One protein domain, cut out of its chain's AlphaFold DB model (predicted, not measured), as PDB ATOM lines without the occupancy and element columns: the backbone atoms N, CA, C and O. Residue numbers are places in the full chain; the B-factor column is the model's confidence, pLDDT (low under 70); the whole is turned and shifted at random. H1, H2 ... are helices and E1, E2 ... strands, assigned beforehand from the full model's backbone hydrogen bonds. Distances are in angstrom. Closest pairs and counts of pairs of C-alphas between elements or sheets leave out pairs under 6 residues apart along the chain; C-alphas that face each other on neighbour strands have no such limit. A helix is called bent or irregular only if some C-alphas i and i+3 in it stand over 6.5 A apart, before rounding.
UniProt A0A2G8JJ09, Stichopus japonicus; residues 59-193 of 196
ATOM      1  N   VAL A  59       6.868  38.307   6.137       96.31
ATOM      2  CA  VAL A  59       6.476  37.277   5.175       96.31
ATOM      3  C   VAL A  59       5.774  36.155   5.931       96.31
ATOM      4  O   VAL A  59       6.263  35.692   6.963       96.31
ATOM      5  N   LEU A  60       4.628  35.728   5.409       96.44
ATOM      6  CA  LEU A  60       3.949  34.503   5.807       96.44
ATOM      7  C   LEU A  60       4.462  33.371   4.928       96.44
ATOM      8  O   LEU A  60       4.566  33.528   3.713       96.44
ATOM      9  N   LEU A  61       4.790  32.246   5.551       95.69
ATOM     10  CA  LEU A  61       5.249  31.045   4.874       95.69
ATOM     11  C   LEU A  61       4.438  29.867   5.405       95.69
ATOM     12  O   LEU A  61       4.486  29.564   6.598       95.69
ATOM     13  N   TRP A  62       3.667  29.242   4.522       95.25
ATOM     14  CA  TRP A  62       2.850  28.080   4.845       95.25
ATOM     15  C   TRP A  62       3.583  26.811   4.431       95.25
ATOM     16  O   TRP A  62       4.145  26.736   3.339       95.25
ATOM     17  N   LEU A  63       3.561  25.828   5.326       94.38
ATOM     18  CA  LEU A  63       4.058  24.476   5.112       94.38
ATOM     19  C   LEU A  63       3.005  23.504   5.623       94.38
ATOM     20  O   LEU A  63       2.371  23.764   6.653       94.38
ATOM     21  N   ASP A  64       2.855  22.375   4.942       93.94
ATOM     22  CA  ASP A  64       2.092  21.271   5.504       93.94
ATOM     23  C   ASP A  64       2.879  20.646   6.667       93.94
ATOM     24  O   ASP A  64       4.108  20.714   6.745       93.94
ATOM     25  N   ALA A  65       2.164  20.029   7.609       92.31
ATOM     26  CA  ALA A  65       2.756  19.484   8.837       92.31
ATOM     27  C   ALA A  65       3.673  18.260   8.609       92.31
ATOM     28  O   ALA A  65       4.196  17.695   9.566       92.31
ATOM     29  N   HIS A  66       3.832  17.834   7.358       93.38
ATOM     30  CA  HIS A  66       4.569  16.654   6.912       93.38
ATOM     31  C   HIS A  66       5.490  17.016   5.734       93.38
ATOM     32  O   HIS A  66       5.494  16.355   4.699       93.38
ATOM     33  N   CYS A  67       6.242  18.106   5.885       94.00
ATOM     34  CA  CYS A  67       7.222  18.567   4.904       94.00
ATOM     35  C   CYS A  67       8.638  18.548   5.484       94.00
ATOM     36  O   CYS A  67       8.844  18.898   6.646       94.00
ATOM     37  N   GLU A  68       9.614  18.242   4.632       95.06
ATOM     38  CA  GLU A  68      11.039  18.360   4.938       95.06
ATOM     39  C   GLU A  68      11.672  19.391   3.994       95.06
ATOM     40  O   GLU A  68      11.759  19.152   2.788       95.06
ATOM     41  N   PRO A  69      12.067  20.577   4.490       93.75
ATOM     42  CA  PRO A  69      12.675  21.584   3.639       93.75
ATOM     43  C   PRO A  69      14.105  21.188   3.238       93.75
ATOM     44  O   PRO A  69      14.921  20.821   4.084       93.75
ATOM     45  N   GLY A  70      14.423  21.327   1.950       92.00
ATOM     46  CA  GLY A  70      15.761  21.070   1.413       92.00
ATOM     47  C   GLY A  70      16.816  22.107   1.823       92.00
ATOM     48  O   GLY A  70      16.535  23.128   2.457       92.00
ATOM     49  N   TYR A  71      18.069  21.873   1.427       94.19
ATOM     50  CA  TYR A  71      19.155  22.826   1.662       94.19
ATOM     51  C   TYR A  71      18.875  24.171   0.973       94.19
ATOM     52  O   TYR A  71      18.430  24.213  -0.169       94.19
ATOM     53  N   ASN A  72      19.160  25.279   1.666       95.25
ATOM     54  CA  ASN A  72      19.024  26.642   1.133       95.25
ATOM     55  C   ASN A  72      17.625  26.979   0.565       95.25
ATOM     56  O   ASN A  72      17.494  27.835  -0.303       95.25
ATOM     57  N   TRP A  73      16.568  26.335   1.063       94.50
ATOM     58  CA  TRP A  73      15.200  26.519   0.567       94.50
ATOM     59  C   TRP A  73      14.625  27.926   0.808       94.50
ATOM     60  O   TRP A  73      13.821  28.417   0.018       94.50
ATOM     61  N   LEU A  74      15.024  28.594   1.899       94.69
ATOM     62  CA  LEU A  74      14.384  29.834   2.342       94.69
ATOM     63  C   LEU A  74      14.812  31.082   1.542       94.69
ATOM     64  O   LEU A  74      13.925  31.817   1.106       94.69
ATOM     65  N   PRO A  75      16.111  31.373   1.307       95.94
ATOM     66  CA  PRO A  75      16.499  32.587   0.582       95.94
ATOM     67  C   PRO A  75      15.892  32.713  -0.831       95.94
ATOM     68  O   PRO A  75      15.400  33.800  -1.143       95.94
ATOM     69  N   PRO A  76      15.825  31.646  -1.659       94.62
ATOM     70  CA  PRO A  76      15.158  31.692  -2.960       94.62
ATOM     71  C   PRO A  76      13.659  31.996  -2.877       94.62
ATOM     72  O   PRO A  76      13.132  32.651  -3.771       94.62
ATOM     73  N   LEU A  77      12.971  31.581  -1.804       93.75
ATOM     74  CA  LEU A  77      11.560  31.923  -1.581       93.75
ATOM     75  C   LEU A  77      11.373  33.395  -1.204       93.75
ATOM     76  O   LEU A  77      10.416  34.031  -1.637       93.75
ATOM     77  N   LEU A  78      12.283  33.947  -0.399       95.75
ATOM     78  CA  LEU A  78      12.166  35.317   0.103       95.75
ATOM     79  C   LEU A  78      12.636  36.370  -0.907       95.75
ATOM     80  O   LEU A  78      12.076  37.465  -0.940       95.75
ATOM     81  N   ALA A  79      13.641  36.068  -1.733       95.50
ATOM     82  CA  ALA A  79      14.246  37.045  -2.639       95.50
ATOM     83  C   ALA A  79      13.249  37.679  -3.639       95.50
ATOM     84  O   ALA A  79      13.261  38.905  -3.772       95.50
ATOM     85  N   PRO A  80      12.331  36.932  -4.291       94.25
ATOM     86  CA  PRO A  80      11.338  37.533  -5.180       94.25
ATOM     87  C   PRO A  80      10.329  38.419  -4.441       94.25
ATOM     88  O   PRO A  80       9.881  39.415  -5.003       94.25
ATOM     89  N   ILE A  81       9.999  38.086  -3.188       95.06
ATOM     90  CA  ILE A  81       9.096  38.874  -2.337       95.06
ATOM     91  C   ILE A  81       9.784  40.168  -1.896       95.06
ATOM     92  O   ILE A  81       9.168  41.228  -1.895       95.06
ATOM     93  N   ALA A  82      11.076  40.103  -1.566       95.50
ATOM     94  CA  ALA A  82      11.869  41.283  -1.238       95.50
ATOM     95  C   ALA A  82      12.004  42.234  -2.440       95.50
ATOM     96  O   ALA A  82      11.940  43.448  -2.270       95.50
ATOM     97  N   ALA A  83      12.154  41.689  -3.653       94.62
ATOM     98  CA  ALA A  83      12.191  42.475  -4.884       94.62
ATOM     99  C   ALA A  83      10.816  43.056  -5.254       94.62
ATOM    100  O   ALA A  83      10.734  44.156  -5.796       94.62
ATOM    101  N   ASN A  84       9.736  42.324  -4.974       93.44
ATOM    102  CA  ASN A  84       8.376  42.789  -5.184       93.44
ATOM    103  C   ASN A  84       7.410  42.193  -4.143       93.44
ATOM    104  O   ASN A  84       7.024  41.024  -4.250       93.44
ATOM    105  N   ARG A  85       6.977  43.027  -3.181       94.06
ATOM    106  CA  ARG A  85       6.172  42.644  -2.001       94.06
ATOM    107  C   ARG A  85       4.879  41.901  -2.352       94.06
ATOM    108  O   ARG A  85       4.414  41.067  -1.581       94.06
ATOM    109  N   THR A  86       4.321  42.175  -3.520       93.50
ATOM    110  CA  THR A  86       3.078  41.585  -4.036       93.50
ATOM    111  C   THR A  86       3.287  40.253  -4.773       93.50
ATOM    112  O   THR A  86       2.457  39.838  -5.572       93.50
ATOM    113  N   THR A  87       4.455  39.628  -4.635       92.75
ATOM    114  CA  THR A  87       4.742  38.324  -5.243       92.75
ATOM    115  C   THR A  87       4.378  37.228  -4.248       92.75
ATOM    116  O   THR A  87       4.790  37.287  -3.089       92.75
ATOM    117  N   ALA A  88       3.655  36.208  -4.705       94.75
ATOM    118  CA  ALA A  88       3.543  34.937  -3.997       94.75
ATOM    119  C   ALA A  88       4.524  33.943  -4.627       94.75
ATOM    120  O   ALA A  88       4.597  33.842  -5.852       94.75
ATOM    121  N   VAL A  89       5.298  33.235  -3.808       95.38
ATOM    122  CA  VAL A  89       6.337  32.312  -4.277       95.38
ATOM    123  C   VAL A  89       6.059  30.909  -3.759       95.38
ATOM    124  O   VAL A  89       5.906  30.708  -2.556       95.38
ATOM    125  N   CYS A  90       6.026  29.937  -4.660       95.12
ATOM    126  CA  CYS A  90       5.863  28.525  -4.357       95.12
ATOM    127  C   CYS A  90       7.203  27.799  -4.539       95.12
ATOM    128  O   CYS A  90       7.893  28.026  -5.537       95.12
ATOM    129  N   PRO A  91       7.610  26.932  -3.597       94.38
ATOM    130  CA  PRO A  91       8.743  26.050  -3.826       94.38
ATOM    131  C   PRO A  91       8.385  24.987  -4.871       94.38
ATOM    132  O   PRO A  91       7.211  24.677  -5.079       94.38
ATOM    133  N   LEU A  92       9.404  24.367  -5.470       91.12
ATOM    134  CA  LEU A  92       9.206  23.036  -6.041       91.12
ATOM    135  C   LEU A  92       8.913  22.060  -4.902       91.12
ATOM    136  O   LEU A  92       9.565  22.108  -3.858       91.12
ATOM    137  N   VAL A  93       7.916  21.203  -5.100       92.00
ATOM    138  CA  VAL A  93       7.477  20.237  -4.094       92.00
ATOM    139  C   VAL A  93       7.817  18.840  -4.587       92.00
ATOM    140  O   VAL A  93       7.135  18.298  -5.456       92.00
ATOM    141  N   ASP A  94       8.878  18.277  -4.022       93.12
ATOM    142  CA  ASP A  94       9.260  16.886  -4.234       93.12
ATOM    143  C   ASP A  94       8.385  15.938  -3.400       93.12
ATOM    144  O   ASP A  94       7.688  16.335  -2.461       93.12
ATOM    145  N   VAL A  95       8.401  14.661  -3.766       94.06
ATOM    146  CA  VAL A  95       7.636  13.595  -3.123       94.06
ATOM    147  C   VAL A  95       8.510  12.889  -2.092       94.06
ATOM    148  O   VAL A  95       9.572  12.366  -2.425       94.06
ATOM    149  N   ILE A  96       8.014  12.821  -0.856       96.19
ATOM    150  CA  ILE A  96       8.517  11.914   0.179       96.19
ATOM    151  C   ILE A  96       7.697  10.622   0.092       96.19
ATOM    152  O   ILE A  96       6.473  10.647   0.256       96.19
ATOM    153  N   GLY A  97       8.353   9.499  -0.199       95.56
ATOM    154  CA  GLY A  97       7.727   8.182  -0.283       95.56
ATOM    155  C   GLY A  97       7.056   7.803   1.037       95.56
ATOM    156  O   GLY A  97       7.670   7.832   2.097       95.56
ATOM    157  N   ASN A  98       5.776   7.433   0.999       94.00
ATOM    158  CA  ASN A  98       5.000   7.175   2.217       94.00
ATOM    159  C   ASN A  98       5.404   5.889   2.966       94.00
ATOM    160  O   ASN A  98       5.010   5.717   4.118       94.00
ATOM    161  N   MET A  99       6.143   4.988   2.313       95.25
ATOM    162  CA  MET A  99       6.569   3.706   2.886       95.25
ATOM    163  C   MET A  99       8.049   3.691   3.272       95.25
ATOM    164  O   MET A  99       8.401   3.116   4.299       95.25
ATOM    165  N   ASP A 100       8.912   4.288   2.451       95.94
ATOM    166  CA  ASP A 100      10.371   4.240   2.588       95.94
ATOM    167  C   ASP A 100      11.001   5.597   2.930       95.94
ATOM    168  O   ASP A 100      12.196   5.646   3.215       95.94
ATOM    169  N   PHE A 101      10.212   6.679   2.921       96.44
ATOM    170  CA  PHE A 101      10.674   8.060   3.073       96.44
ATOM    171  C   PHE A 101      11.740   8.458   2.037       96.44
ATOM    172  O   PHE A 101      12.520   9.384   2.255       96.44
ATOM    173  N   GLY A 102      11.765   7.775   0.885       95.75
ATOM    174  CA  GLY A 102      12.623   8.122  -0.242       95.75
ATOM    175  C   GLY A 102      12.224   9.467  -0.849       95.75
ATOM    176  O   GLY A 102      11.039   9.774  -0.968       95.75
ATOM    177  N   LEU A 103      13.212  10.278  -1.236       93.56
ATOM    178  CA  LEU A 103      12.980  11.561  -1.904       93.56
ATOM    179  C   LEU A 103      12.982  11.380  -3.419       93.56
ATOM    180  O   LEU A 103      13.953  10.887  -3.997       93.56
ATOM    181  N   HIS A 104      11.906  11.825  -4.061       92.62
ATOM    182  CA  HIS A 104      11.731  11.727  -5.503       92.62
ATOM    183  C   HIS A 104      11.203  13.038  -6.076       92.62
ATOM    184  O   HIS A 104      10.303  13.637  -5.489       92.62
ATOM    185  N   PRO A 105      11.690  13.475  -7.246       90.44
ATOM    186  CA  PRO A 105      11.098  14.621  -7.907       90.44
ATOM    187  C   PRO A 105       9.650  14.324  -8.306       90.44
ATOM    188  O   PRO A 105       9.287  13.189  -8.629       90.44
ATOM    189  N   GLN A 106       8.810  15.355  -8.323       85.25
ATOM    190  CA  GLN A 106       7.433  15.201  -8.778       85.25
ATOM    191  C   GLN A 106       7.374  14.901 -10.287       85.25
ATOM    192  O   GLN A 106       8.007  15.567 -11.111       85.25
ATOM    193  N   GLY A 107       6.576  13.901 -10.672       83.19
ATOM    194  CA  GLY A 107       6.406  13.513 -12.075       83.19
ATOM    195  C   GLY A 107       7.713  13.022 -12.705       83.19
ATOM    196  O   GLY A 107       8.310  12.063 -12.230       83.19
ATOM    197  N   SER A 108       8.143  13.657 -13.800       80.81
ATOM    198  CA  SER A 108       9.413  13.340 -14.476       80.81
ATOM    199  C   SER A 108      10.612  14.143 -13.956       80.81
ATOM    200  O   SER A 108      11.707  14.001 -14.496       80.81
ATOM    201  N   GLY A 109      10.409  15.038 -12.982       82.94
ATOM    202  CA  GLY A 109      11.403  16.029 -12.553       82.94
ATOM    203  C   GLY A 109      11.611  17.196 -13.520       82.94
ATOM    204  O   GLY A 109      12.396  18.096 -13.237       82.94
ATOM    205  N   ALA A 110      10.889  17.229 -14.643       87.50
ATOM    206  CA  ALA A 110      10.858  18.401 -15.505       87.50
ATOM    207  C   ALA A 110      10.033  19.530 -14.867       87.50
ATOM    208  O   ALA A 110       9.007  19.281 -14.232       87.50
ATOM    209  N   LEU A 111      10.437  20.782 -15.107       90.31
ATOM    210  CA  LEU A 111       9.682  21.948 -14.646       90.31
ATOM    211  C   LEU A 111       8.256  21.939 -15.215       90.31
ATOM    212  O   LEU A 111       8.033  21.768 -16.421       90.31
ATOM    213  N   SER A 112       7.293  22.180 -14.333       91.44
ATOM    214  CA  SER A 112       5.874  22.264 -14.652       91.44
ATOM    215  C   SER A 112       5.275  23.484 -13.970       91.44
ATOM    216  O   SER A 112       5.785  23.933 -12.955       91.44
ATOM    217  N   ARG A 113       4.195  24.022 -14.527       91.94
ATOM    218  CA  ARG A 113       3.417  25.097 -13.916       91.94
ATOM    219  C   ARG A 113       2.048  24.581 -13.505       91.94
ATOM    220  O   ARG A 113       1.477  23.708 -14.168       91.94
ATOM    221  N   GLY A 114       1.515  25.165 -12.448       91.75
ATOM    222  CA  GLY A 114       0.189  24.869 -11.952       91.75
ATOM    223  C   GLY A 114      -0.928  25.421 -12.823       91.75
ATOM    224  O   GLY A 114      -0.815  26.483 -13.435       91.75
ATOM    225  N   GLY A 115      -2.041  24.703 -12.865       93.25
ATOM    226  CA  GLY A 115      -3.266  25.165 -13.497       93.25
ATOM    227  C   GLY A 115      -4.450  24.284 -13.127       93.25
ATOM    228  O   GLY A 115      -4.391  23.498 -12.181       93.25
ATOM    229  N   PHE A 116      -5.532  24.419 -13.882       94.88
ATOM    230  CA  PHE A 116      -6.771  23.691 -13.644       94.88
ATOM    231  C   PHE A 116      -7.476  23.329 -14.949       94.88
ATOM    232  O   PHE A 116      -7.244  23.953 -15.985       94.88
ATOM    233  N   ASP A 117      -8.326  22.304 -14.897       95.00
ATOM    234  CA  ASP A 117      -9.317  22.039 -15.943       95.00
ATOM    235  C   ASP A 117     -10.633  22.796 -15.677       95.00
ATOM    236  O   ASP A 117     -10.813  23.404 -14.626       95.00
ATOM    237  N   TRP A 118     -11.582  22.774 -16.617       95.25
ATOM    238  CA  TRP A 118     -12.855  23.505 -16.485       95.25
ATOM    239  C   TRP A 118     -13.766  23.015 -15.350       95.25
ATOM    240  O   TRP A 118     -14.748  23.681 -15.032       95.25
ATOM    241  N   SER A 119     -13.425  21.893 -14.721       95.94
ATOM    242  CA  SER A 119     -14.074  21.400 -13.505       95.94
ATOM    243  C   SER A 119     -13.367  21.887 -12.231       95.94
ATOM    244  O   SER A 119     -13.712  21.441 -11.141       95.94
ATOM    245  N   LEU A 120     -12.384  22.788 -12.363       93.69
ATOM    246  CA  LEU A 120     -11.536  23.323 -11.295       93.69
ATOM    247  C   LEU A 120     -10.730  22.248 -10.550       93.69
ATOM    248  O   LEU A 120     -10.428  22.402  -9.369       93.69
ATOM    249  N   PHE A 121     -10.322  21.170 -11.230       94.88
ATOM    250  CA  PHE A 121      -9.338  20.242 -10.669       94.88
ATOM    251  C   PHE A 121      -7.917  20.685 -10.988       94.88
ATOM    252  O   PHE A 121      -7.609  21.026 -12.129       94.88
ATOM    253  N   TRP A 122      -7.033  20.597  -9.991       94.25
ATOM    254  CA  TRP A 122      -5.604  20.871 -10.143       94.25
ATOM    255  C   TRP A 122      -4.956  20.001 -11.224       94.25
ATOM    256  O   TRP A 122      -5.190  18.790 -11.292       94.25
ATOM    257  N   LYS A 123      -4.109  20.623 -12.051       93.81
ATOM    258  CA  LYS A 123      -3.303  19.972 -13.089       93.81
ATOM    259  C   LYS A 123      -1.897  20.559 -13.128       93.81
ATOM    260  O   LYS A 123      -1.707  21.761 -12.958       93.81
ATOM    261  N   HIS A 124      -0.937  19.705 -13.466       91.56
ATOM    262  CA  HIS A 124       0.407  20.117 -13.855       91.56
ATOM    263  C   HIS A 124       0.480  20.249 -15.372       91.56
ATOM    264  O   HIS A 124       0.129  19.318 -16.101       91.56
ATOM    265  N   PHE A 125       0.965  21.390 -15.847       92.50
ATOM    266  CA  PHE A 125       1.239  21.621 -17.260       92.50
ATOM    267  C   PHE A 125       2.744  21.766 -17.475       92.50
ATOM    268  O   PHE A 125       3.400  22.422 -16.666       92.50
ATOM    269  N   PRO A 126       3.318  21.223 -18.559       93.88
ATOM    270  CA  PRO A 126       4.721  21.456 -18.881       93.88
ATOM    271  C   PRO A 126       5.043  22.952 -18.954       93.88
ATOM    272  O   PRO A 126       4.222  23.748 -19.422       93.88
ATOM    273  N   LEU A 127       6.249  23.339 -18.528       93.12
ATOM    274  CA  LEU A 127       6.706  24.718 -18.672       93.12
ATOM    275  C   LEU A 127       6.770  25.092 -20.171       93.12
ATOM    276  O   LEU A 127       7.487  24.430 -20.930       93.12
ATOM    277  N   PRO A 128       6.043  26.128 -20.630       93.19
ATOM    278  CA  PRO A 128       6.009  26.488 -22.042       93.19
ATOM    279  C   PRO A 128       7.306  27.172 -22.486       93.19
ATOM    280  O   PRO A 128       7.988  27.834 -21.705       93.19
ATOM    281  N   ASP A 129       7.632  27.066 -23.775       94.19
ATOM    282  CA  ASP A 129       8.921  27.541 -24.298       94.19
ATOM    283  C   ASP A 129       9.116  29.055 -24.196       94.19
ATOM    284  O   ASP A 129      10.248  29.511 -24.042       94.19
ATOM    285  N   PHE A 130       8.042  29.848 -24.248       92.69
ATOM    286  CA  PHE A 130       8.149  31.297 -24.044       92.69
ATOM    287  C   PHE A 130       8.652  31.634 -22.634       92.69
ATOM    288  O   PHE A 130       9.412  32.582 -22.464       92.69
ATOM    289  N   GLU A 131       8.262  30.839 -21.637       92.19
ATOM    290  CA  GLU A 131       8.635  31.062 -20.244       92.19
ATOM    291  C   GLU A 131      10.076  30.620 -19.993       92.19
ATOM    292  O   GLU A 131      10.823  31.315 -19.312       92.19
ATOM    293  N   LYS A 132      10.505  29.523 -20.637       91.94
ATOM    294  CA  LYS A 132      11.915  29.110 -20.668       91.94
ATOM    295  C   LYS A 132      12.803  30.203 -21.268       91.94
ATOM    296  O   LYS A 132      13.806  30.561 -20.671       91.94
ATOM    297  N   LYS A 133      12.411  30.763 -22.420       93.69
ATOM    298  CA  LYS A 133      13.177  31.797 -23.144       93.69
ATOM    299  C   LYS A 133      13.266  33.138 -22.413       93.69
ATOM    300  O   LYS A 133      14.176  33.908 -22.693       93.69
ATOM    301  N   ARG A 134      12.315  33.443 -21.523       91.25
ATOM    302  CA  ARG A 134      12.307  34.687 -20.738       91.25
ATOM    303  C   ARG A 134      13.377  34.699 -19.642       91.25
ATOM    304  O   ARG A 134      13.749  35.773 -19.182       91.25
ATOM    305  N   ARG A 135      13.829  33.522 -19.211       91.75
ATOM    306  CA  ARG A 135      14.762  33.340 -18.099       91.75
ATOM    307  C   ARG A 135      16.189  33.357 -18.627       91.75
ATOM    308  O   ARG A 135      16.491  32.681 -19.608       91.75
ATOM    309  N   LEU A 136      17.055  34.125 -17.976       93.19
ATOM    310  CA  LEU A 136      18.480  34.149 -18.292       93.19
ATOM    311  C   LEU A 136      19.178  32.895 -17.753       93.19
ATOM    312  O   LEU A 136      20.110  32.390 -18.378       93.19
ATOM    313  N   HIS A 137      18.704  32.379 -16.615       92.62
ATOM    314  CA  HIS A 137      19.235  31.175 -15.982       92.62
ATOM    315  C   HIS A 137      18.129  30.168 -15.651       92.62
ATOM    316  O   HIS A 137      17.018  30.529 -15.263       92.62
ATOM    317  N   GLU A 138      18.459  28.877 -15.737       88.19
ATOM    318  CA  GLU A 138      17.536  27.769 -15.442       88.19
ATOM    319  C   GLU A 138      17.121  27.667 -13.970       88.19
ATOM    320  O   GLU A 138      16.210  26.903 -13.656       88.19
ATOM    321  N   THR A 139      17.748  28.446 -13.088       89.56
ATOM    322  CA  THR A 139      17.451  28.519 -11.653       89.56
ATOM    323  C   THR A 139      16.602  29.743 -11.275       89.56
ATOM    324  O   THR A 139      16.203  29.883 -10.119       89.56
ATOM    325  N   GLU A 140      16.264  30.618 -12.234       92.31
ATOM    326  CA  GLU A 140      15.388  31.767 -11.981       92.31
ATOM    327  C   GLU A 140      13.924  31.340 -11.792       92.31
ATOM    328  O   GLU A 140      13.433  30.526 -12.573       92.31
ATOM    329  N   PRO A 141      13.168  31.922 -10.849       93.50
ATOM    330  CA  PRO A 141      11.745  31.620 -10.703       93.50
ATOM    331  C   PRO A 141      10.943  31.893 -11.988       93.50
ATOM    332  O   PRO A 141      11.260  32.818 -12.739       93.50
ATOM    333  N   TYR A 142       9.859  31.149 -12.202       92.94
ATOM    334  CA  TYR A 142       8.982  31.290 -13.373       92.94
ATOM    335  C   TYR A 142       7.521  31.494 -12.979       92.94
ATOM    336  O   TYR A 142       7.096  31.143 -11.885       92.94
ATOM    337  N   SER A 143       6.735  32.103 -13.865       92.00
ATOM    338  CA  SER A 143       5.331  32.422 -13.600       92.00
ATOM    339  C   SER A 143       4.428  31.192 -13.701       92.00
ATOM    340  O   SER A 143       4.421  30.492 -14.718       92.00
ATOM    341  N   SER A 144       3.595  31.009 -12.678       92.19
ATOM    342  CA  SER A 144       2.598  29.944 -12.592       92.19
ATOM    343  C   SER A 144       1.182  30.529 -12.617       92.19
ATOM    344  O   SER A 144       0.919  31.481 -11.885       92.19
ATOM    345  N   PRO A 145       0.259  30.020 -13.455       92.25
ATOM    346  CA  PRO A 145      -1.135  30.469 -13.465       92.25
ATOM    347  C   PRO A 145      -1.885  30.228 -12.151       92.25
ATOM    348  O   PRO A 145      -2.769  31.005 -11.805       92.25
ATOM    349  N   ALA A 146      -1.560  29.143 -11.448       92.81
ATOM    350  CA  ALA A 146      -2.158  28.805 -10.166       92.81
ATOM    351  C   ALA A 146      -1.141  28.104  -9.264       92.81
ATOM    352  O   ALA A 146      -0.290  27.365  -9.751       92.81
ATOM    353  N   MET A 147      -1.267  28.291  -7.951       92.81
ATOM    354  CA  MET A 147      -0.494  27.537  -6.959       92.81
ATOM    355  C   MET A 147      -1.224  26.266  -6.514       92.81
ATOM    356  O   MET A 147      -2.456  26.228  -6.468       92.81
ATOM    357  N   ALA A 148      -0.467  25.241  -6.109       90.62
ATOM    358  CA  ALA A 148      -1.039  24.045  -5.482       90.62
ATOM    359  C   ALA A 148      -1.673  24.375  -4.118       90.62
ATOM    360  O   ALA A 148      -2.607  23.711  -3.683       90.62
ATOM    361  N   GLY A 149      -1.172  25.421  -3.448       89.06
ATOM    362  CA  GLY A 149      -1.739  25.986  -2.223       89.06
ATOM    363  C   GLY A 149      -1.214  25.377  -0.925       89.06
ATOM    364  O   GLY A 149      -1.294  26.035   0.104       89.06
ATOM    365  N   GLY A 150      -0.638  24.172  -0.932       91.12
ATOM    366  CA  GLY A 150      -0.038  23.550   0.261       91.12
ATOM    367  C   GLY A 150       1.111  24.380   0.848       91.12
ATOM    368  O   GLY A 150       1.080  24.779   2.011       91.12
ATOM    369  N   LEU A 151       2.087  24.704  -0.003       95.19
ATOM    370  CA  LEU A 151       3.314  25.396   0.373       95.19
ATOM    371  C   LEU A 151       3.489  26.665  -0.461       95.19
ATOM    372  O   LEU A 151       3.504  26.603  -1.691       95.19
ATOM    373  N   PHE A 152       3.644  27.809   0.198       96.19
ATOM    374  CA  PHE A 152       3.975  29.076  -0.456       96.19
ATOM    375  C   PHE A 152       4.423  30.124   0.564       96.19
ATOM    376  O   PHE A 152       4.189  29.992   1.767       96.19
ATOM    377  N   ALA A 153       5.055  31.181   0.067       96.44
ATOM    378  CA  ALA A 153       5.443  32.353   0.826       96.44
ATOM    379  C   ALA A 153       4.877  33.620   0.179       96.44
ATOM    380  O   ALA A 153       4.879  33.752  -1.045       96.44
ATOM    381  N   MET A 154       4.412  34.570   0.986       95.69
ATOM    382  CA  MET A 154       3.985  35.886   0.503       95.69
ATOM    383  C   MET A 154       4.121  36.947   1.594       95.69
ATOM    384  O   MET A 154       4.148  36.633   2.785       95.69
ATOM    385  N   SER A 155       4.161  38.222   1.211       96.38
ATOM    386  CA  SER A 155       4.100  39.307   2.193       96.38
ATOM    387  C   SER A 155       2.832  39.221   3.046       96.38
ATOM    388  O   SER A 155       1.726  39.103   2.518       96.38
ATOM    389  N   ARG A 156       2.989  39.346   4.368       96.25
ATOM    390  CA  ARG A 156       1.865  39.379   5.312       96.25
ATOM    391  C   ARG A 156       0.897  40.516   5.002       96.25
ATOM    392  O   ARG A 156      -0.309  40.312   5.016       96.25
ATOM    393  N   GLU A 157       1.432  41.699   4.726       96.50
ATOM    394  CA  GLU A 157       0.636  42.872   4.357       96.50
ATOM    395  C   GLU A 157      -0.156  42.600   3.076       96.50
ATOM    396  O   GLU A 157      -1.366  42.795   3.064       96.50
ATOM    397  N   PHE A 158       0.489  42.025   2.054       95.81
ATOM    398  CA  PHE A 158      -0.183  41.709   0.792       95.81
ATOM    399  C   PHE A 158      -1.294  40.670   0.957       95.81
ATOM    400  O   PHE A 158      -2.365  40.812   0.377       95.81
ATOM    401  N   PHE A 159      -1.078  39.651   1.793       96.38
ATOM    402  CA  PHE A 159      -2.112  38.661   2.093       96.38
ATOM    403  C   PHE A 159      -3.385  39.314   2.642       96.38
ATOM    404  O   PHE A 159      -4.483  38.977   2.212       96.38
ATOM    405  N   PHE A 160      -3.246  40.277   3.557       96.81
ATOM    406  CA  PHE A 160      -4.392  40.994   4.116       96.81
ATOM    407  C   PHE A 160      -4.960  42.067   3.177       96.81
ATOM    408  O   PHE A 160      -6.169  42.276   3.194       96.81
ATOM    409  N   GLU A 161      -4.147  42.693   2.321       95.81
ATOM    410  CA  GLU A 161      -4.621  43.594   1.253       95.81
ATOM    411  C   GLU A 161      -5.544  42.872   0.260       95.81
ATOM    412  O   GLU A 161      -6.538  43.443  -0.182       95.81
ATOM    413  N   LEU A 162      -5.268  41.596  -0.036       94.75
ATOM    414  CA  LEU A 162      -6.141  40.735  -0.844       94.75
ATOM    415  C   LEU A 162      -7.402  40.255  -0.097       94.75
ATOM    416  O   LEU A 162      -8.215  39.519  -0.660       94.75
ATOM    417  N   GLY A 163      -7.567  40.643   1.170       95.56
ATOM    418  CA  GLY A 163      -8.653  40.182   2.030       95.56
ATOM    419  C   GLY A 163      -8.475  38.747   2.527       95.56
ATOM    420  O   GLY A 163      -9.475  38.082   2.775       95.56
ATOM    421  N   ALA A 164      -7.231  38.262   2.650       95.75
ATOM    422  CA  ALA A 164      -6.903  36.874   2.986       95.75
ATOM    423  C   ALA A 164      -7.594  35.869   2.033       95.75
ATOM    424  O   ALA A 164      -7.874  36.194   0.876       95.75
ATOM    425  N   TYR A 165      -7.845  34.644   2.504       95.81
ATOM    426  CA  TYR A 165      -8.782  33.732   1.842       95.81
ATOM    427  C   TYR A 165     -10.225  34.162   2.127       95.81
ATOM    428  O   TYR A 165     -10.507  34.666   3.214       95.81
ATOM    429  N   ASP A 166     -11.140  33.906   1.191       95.56
ATOM    430  CA  ASP A 166     -12.581  34.052   1.424       95.56
ATOM    431  C   ASP A 166     -13.049  33.213   2.635       95.56
ATOM    432  O   ASP A 166     -12.913  31.988   2.666       95.56
ATOM    433  N   GLU A 167     -13.618  33.879   3.647       91.12
ATOM    434  CA  GLU A 167     -14.122  33.253   4.878       91.12
ATOM    435  C   GLU A 167     -15.344  32.343   4.646       91.12
ATOM    436  O   GLU A 167     -15.663  31.497   5.498       91.12
ATOM    437  N   GLY A 168     -16.013  32.498   3.498       93.62
ATOM    438  CA  GLY A 168     -17.082  31.627   3.019       93.62
ATOM    439  C   GLY A 168     -16.595  30.250   2.562       93.62
ATOM    440  O   GLY A 168     -17.394  29.317   2.518       93.62
ATOM    441  N   LEU A 169     -15.297  30.088   2.279       93.19
ATOM    442  CA  LEU A 169     -14.722  28.780   1.982       93.19
ATOM    443  C   LEU A 169     -14.590  27.948   3.262       93.19
ATOM    444  O   LEU A 169     -14.044  28.380   4.283       93.19
ATOM    445  N   GLU A 170     -15.066  26.708   3.195       89.19
ATOM    446  CA  GLU A 170     -15.090  25.796   4.333       89.19
ATOM    447  C   GLU A 170     -14.106  24.642   4.156       89.19
ATOM    448  O   GLU A 170     -13.966  24.073   3.080       89.19
ATOM    449  N   ILE A 171     -13.482  24.233   5.263       88.56
ATOM    450  CA  ILE A 171     -12.621  23.050   5.365       88.56
ATOM    451  C   ILE A 171     -11.390  23.079   4.450       88.56
ATOM    452  O   ILE A 171     -10.298  23.337   4.956       88.56
ATOM    453  N   TRP A 172     -11.540  22.740   3.172       91.25
ATOM    454  CA  TRP A 172     -10.475  22.589   2.184       91.25
ATOM    455  C   TRP A 172     -11.066  22.521   0.771       91.25
ATOM    456  O   TRP A 172     -12.090  21.862   0.578       91.25
ATOM    457  N   GLY A 173     -10.381  23.119  -0.206       91.00
ATOM    458  CA  GLY A 173     -10.717  23.036  -1.620       91.00
ATOM    459  C   GLY A 173     -11.005  24.409  -2.222       91.00
ATOM    460  O   GLY A 173     -11.804  25.183  -1.700       91.00
ATOM    461  N   GLY A 174     -10.373  24.692  -3.361       92.88
ATOM    462  CA  GLY A 174     -10.591  25.913  -4.134       92.88
ATOM    463  C   GLY A 174      -9.857  27.147  -3.610       92.88
ATOM    464  O   GLY A 174      -9.687  28.098  -4.372       92.88
ATOM    465  N   GLU A 175      -9.350  27.136  -2.374       94.50
ATOM    466  CA  GLU A 175      -8.646  28.278  -1.778       94.50
ATOM    467  C   GLU A 175      -7.373  28.630  -2.549       94.50
ATOM    468  O   GLU A 175      -7.031  29.794  -2.737       94.50
ATOM    469  N   ASN A 176      -6.690  27.608  -3.061       93.81
ATOM    470  CA  ASN A 176      -5.477  27.756  -3.847       93.81
ATOM    471  C   ASN A 176      -5.750  28.493  -5.173       93.81
ATOM    472  O   ASN A 176      -4.936  29.313  -5.602       93.81
ATOM    473  N   PHE A 177      -6.903  28.243  -5.803       94.69
ATOM    474  CA  PHE A 177      -7.329  28.946  -7.015       94.69
ATOM    475  C   PHE A 177      -7.834  30.346  -6.706       94.69
ATOM    476  O   PHE A 177      -7.450  31.285  -7.393       94.69
ATOM    477  N   GLU A 178      -8.639  30.496  -5.658       95.44
ATOM    478  CA  GLU A 178      -9.173  31.783  -5.221       95.44
ATOM    479  C   GLU A 178      -8.051  32.803  -4.980       95.44
ATOM    480  O   GLU A 178      -8.066  33.883  -5.580       95.44
ATOM    481  N   LEU A 179      -7.011  32.418  -4.237       94.12
ATOM    482  CA  LEU A 179      -5.864  33.287  -3.989       94.12
ATOM    483  C   LEU A 179      -5.036  33.525  -5.260       94.12
ATOM    484  O   LEU A 179      -4.538  34.631  -5.476       94.12
ATOM    485  N   SER A 180      -4.919  32.518  -6.133       92.88
ATOM    486  CA  SER A 180      -4.251  32.671  -7.435       92.88
ATOM    487  C   SER A 180      -4.979  33.668  -8.342       92.88
ATOM    488  O   SER A 180      -4.329  34.445  -9.034       92.88
ATOM    489  N   PHE A 181      -6.315  33.689  -8.325       92.12
ATOM    490  CA  PHE A 181      -7.134  34.604  -9.126       92.12
ATOM    491  C   PHE A 181      -7.169  36.018  -8.552       92.12
ATOM    492  O   PHE A 181      -7.133  36.984  -9.313       92.12
ATOM    493  N   LYS A 182      -7.191  36.145  -7.220       90.56
ATOM    494  CA  LYS A 182      -7.051  37.429  -6.519       90.56
ATOM    495  C   LYS A 182      -5.720  38.113  -6.792       90.56
ATOM    496  O   LYS A 182      -5.640  39.323  -6.625       90.56
ATOM    497  N   ASN A 183      -4.700  37.352  -7.180       78.31
ATOM    498  CA  ASN A 183      -3.363  37.834  -7.493       78.31
ATOM    499  C   ASN A 183      -3.187  38.003  -9.019       78.31
ATOM    500  O   ASN A 183      -2.523  37.188  -9.669       78.31
ATOM    501  N   PRO A 184      -3.816  39.008  -9.653       52.81
ATOM    502  CA  PRO A 184      -4.204  38.955 -11.047       52.81
ATOM    503  C   PRO A 184      -3.090  39.544 -11.925       52.81
ATOM    504  O   PRO A 184      -3.286  40.543 -12.601       52.81
ATOM    505  N   VAL A 185      -1.918  38.901 -11.965       51.69
ATOM    506  CA  VAL A 185      -0.902  39.095 -13.029       51.69
ATOM    507  C   VAL A 185      -0.352  40.562 -13.084       51.69
ATOM    508  O   VAL A 185      -0.578  41.329 -12.157       51.69
ATOM    509  N   PRO A 186       0.600  40.925 -13.972       49.72
ATOM    510  CA  PRO A 186       1.810  41.674 -13.622       49.72
ATOM    511  C   PRO A 186       1.564  43.107 -13.085       49.72
ATOM    512  O   PRO A 186       0.683  43.806 -13.582       49.72
ATOM    513  N   PRO A 187       2.418  43.588 -12.159       46.75
ATOM    514  CA  PRO A 187       3.711  43.001 -11.815       46.75
ATOM    515  C   PRO A 187       3.646  41.905 -10.736       46.75
ATOM    516  O   PRO A 187       4.697  41.540 -10.223       46.75
ATOM    517  N   HIS A 188       2.469  41.349 -10.418       60.59
ATOM    518  CA  HIS A 188       2.207  40.513  -9.235       60.59
ATOM    519  C   HIS A 188       2.089  38.985  -9.515       60.59
ATOM    520  O   HIS A 188       1.064  38.384  -9.210       60.59
ATOM    521  N   PRO A 189       3.058  38.286 -10.145       67.25
ATOM    522  CA  PRO A 189       2.869  36.879 -10.497       67.25
ATOM    523  C   PRO A 189       2.990  35.951  -9.277       67.25
ATOM    524  O   PRO A 189       3.848  36.156  -8.417       67.25
ATOM    525  N   VAL A 190       2.203  34.872  -9.262       70.50
ATOM    526  CA  VAL A 190       2.604  33.642  -8.564       70.50
ATOM    527  C   VAL A 190       3.849  33.112  -9.275       70.50
ATOM    528  O   VAL A 190       3.856  32.972 -10.504       70.50
ATOM    529  N   LYS A 191       4.922  32.879  -8.522       77.56
ATOM    530  CA  LYS A 191       6.178  32.349  -9.053       77.56
ATOM    531  C   LYS A 191       6.484  30.996  -8.442       77.56
ATOM    532  O   LYS A 191       6.616  30.901  -7.228       77.56
ATOM    533  N   ASP A 192       6.676  29.995  -9.282       78.38
ATOM    534  CA  ASP A 192       7.280  28.741  -8.854       78.38
ATOM    535  C   ASP A 192       8.802  28.910  -8.887       78.38
ATOM    536  O   ASP A 192       9.365  29.527  -9.803       78.38
ATOM    537  N   LEU A 193       9.483  28.384  -7.872       76.25
ATOM    538  CA  LEU A 193      10.927  28.207  -7.937       76.25
ATOM    539  C   LEU A 193      11.276  27.178  -9.015       76.25
ATOM    540  O   LEU A 193      10.480  26.317  -9.382       76.25
TER     541      LEU A 193
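This is residues 59 to 193 of the 196 residues of a protein of Stichopus japonicus (UniProt A0A2G8JJ09). A small twisted sheet of four short strands, E1, E5, E2 and E6, has H1 over one face, while H3 stands up from the opposite face near E1. Beyond the E6 edge lies a separate hairpin of E3 and E4, long loops join the parts, and residues 97 to 102 stick out. The printed part has 135 residues, with four named helices and six named strands in the order E1 H1 E2 E3 E4 H2 E5 H3 H4 E6. The sheet is mixed, the class is mixed helices and strands, and under half of the residues are in named elements. The whole is compact, with a radius of gyration of the C-alphas of 14.9 A and spans of 39 by 38 by 32 A.

E1, residues 59 to 62, begins at C-alpha 59 (6.476, 37.277, 5.175). H1, residues 74 to 83, is 14.7 A long and only just irregular: C-alphas 77 and 80 are 6.7 A apart. E2 is residues 88 to 90. E3, residues 112 to 116, is 12.8 A long, and E4, residues 122 to 126, is 13.5 A. H2 is residues 129 to 134, with C-alpha 129 at (8.921, 27.541, -24.298). E5, residues 152 to 155, is followed directly by H3, residues 156 to 161. H4, residues 175 to 182, is 10.4 A long. E6, residues 190 to 192, ends at C-alpha 192 (7.280, 28.741, -8.854).

E1 and E5 are antiparallel, with N 60 and O 154 at 2.8 A. E5 and E2 are antiparallel, with N 89 and O 153 at 2.8 A. E2 and E6 are parallel, with N 90 and O 191 at 2.8 A. E1, H1 and E2 form a split strand-helix-strand unit, two strands running the same way with E5 between them, and its crossover is left-handed. H1 is on the sheet at a height of 7.8 A, over E2 and only just over E5, with 3 C-alphas there; its closest C-alphas to E2 are those of Leu 77 and Val 89, 5.9 A. H3 is on the opposite face. H4 only grazes the sheet, with residues 179 to 181. The hairpin E3 and E4 has N 113 and O 125 at 2.8 A. H2 is not on the four-stranded sheet. Each O i to N i+4 pair is within hydrogen-bond range in H2, H3 and H4, and 4 of 6 are in H1.

The C-alphas farthest apart, those of Asp 100 and Glu 161, are 42.1 A apart. The printed part has no cut. The links E1 to H1, E2 to E3, H2 to E5 and H3 to H4 are long. The mean pLDDT of the printed part is 91.0; residues 184 to 189 are under 70.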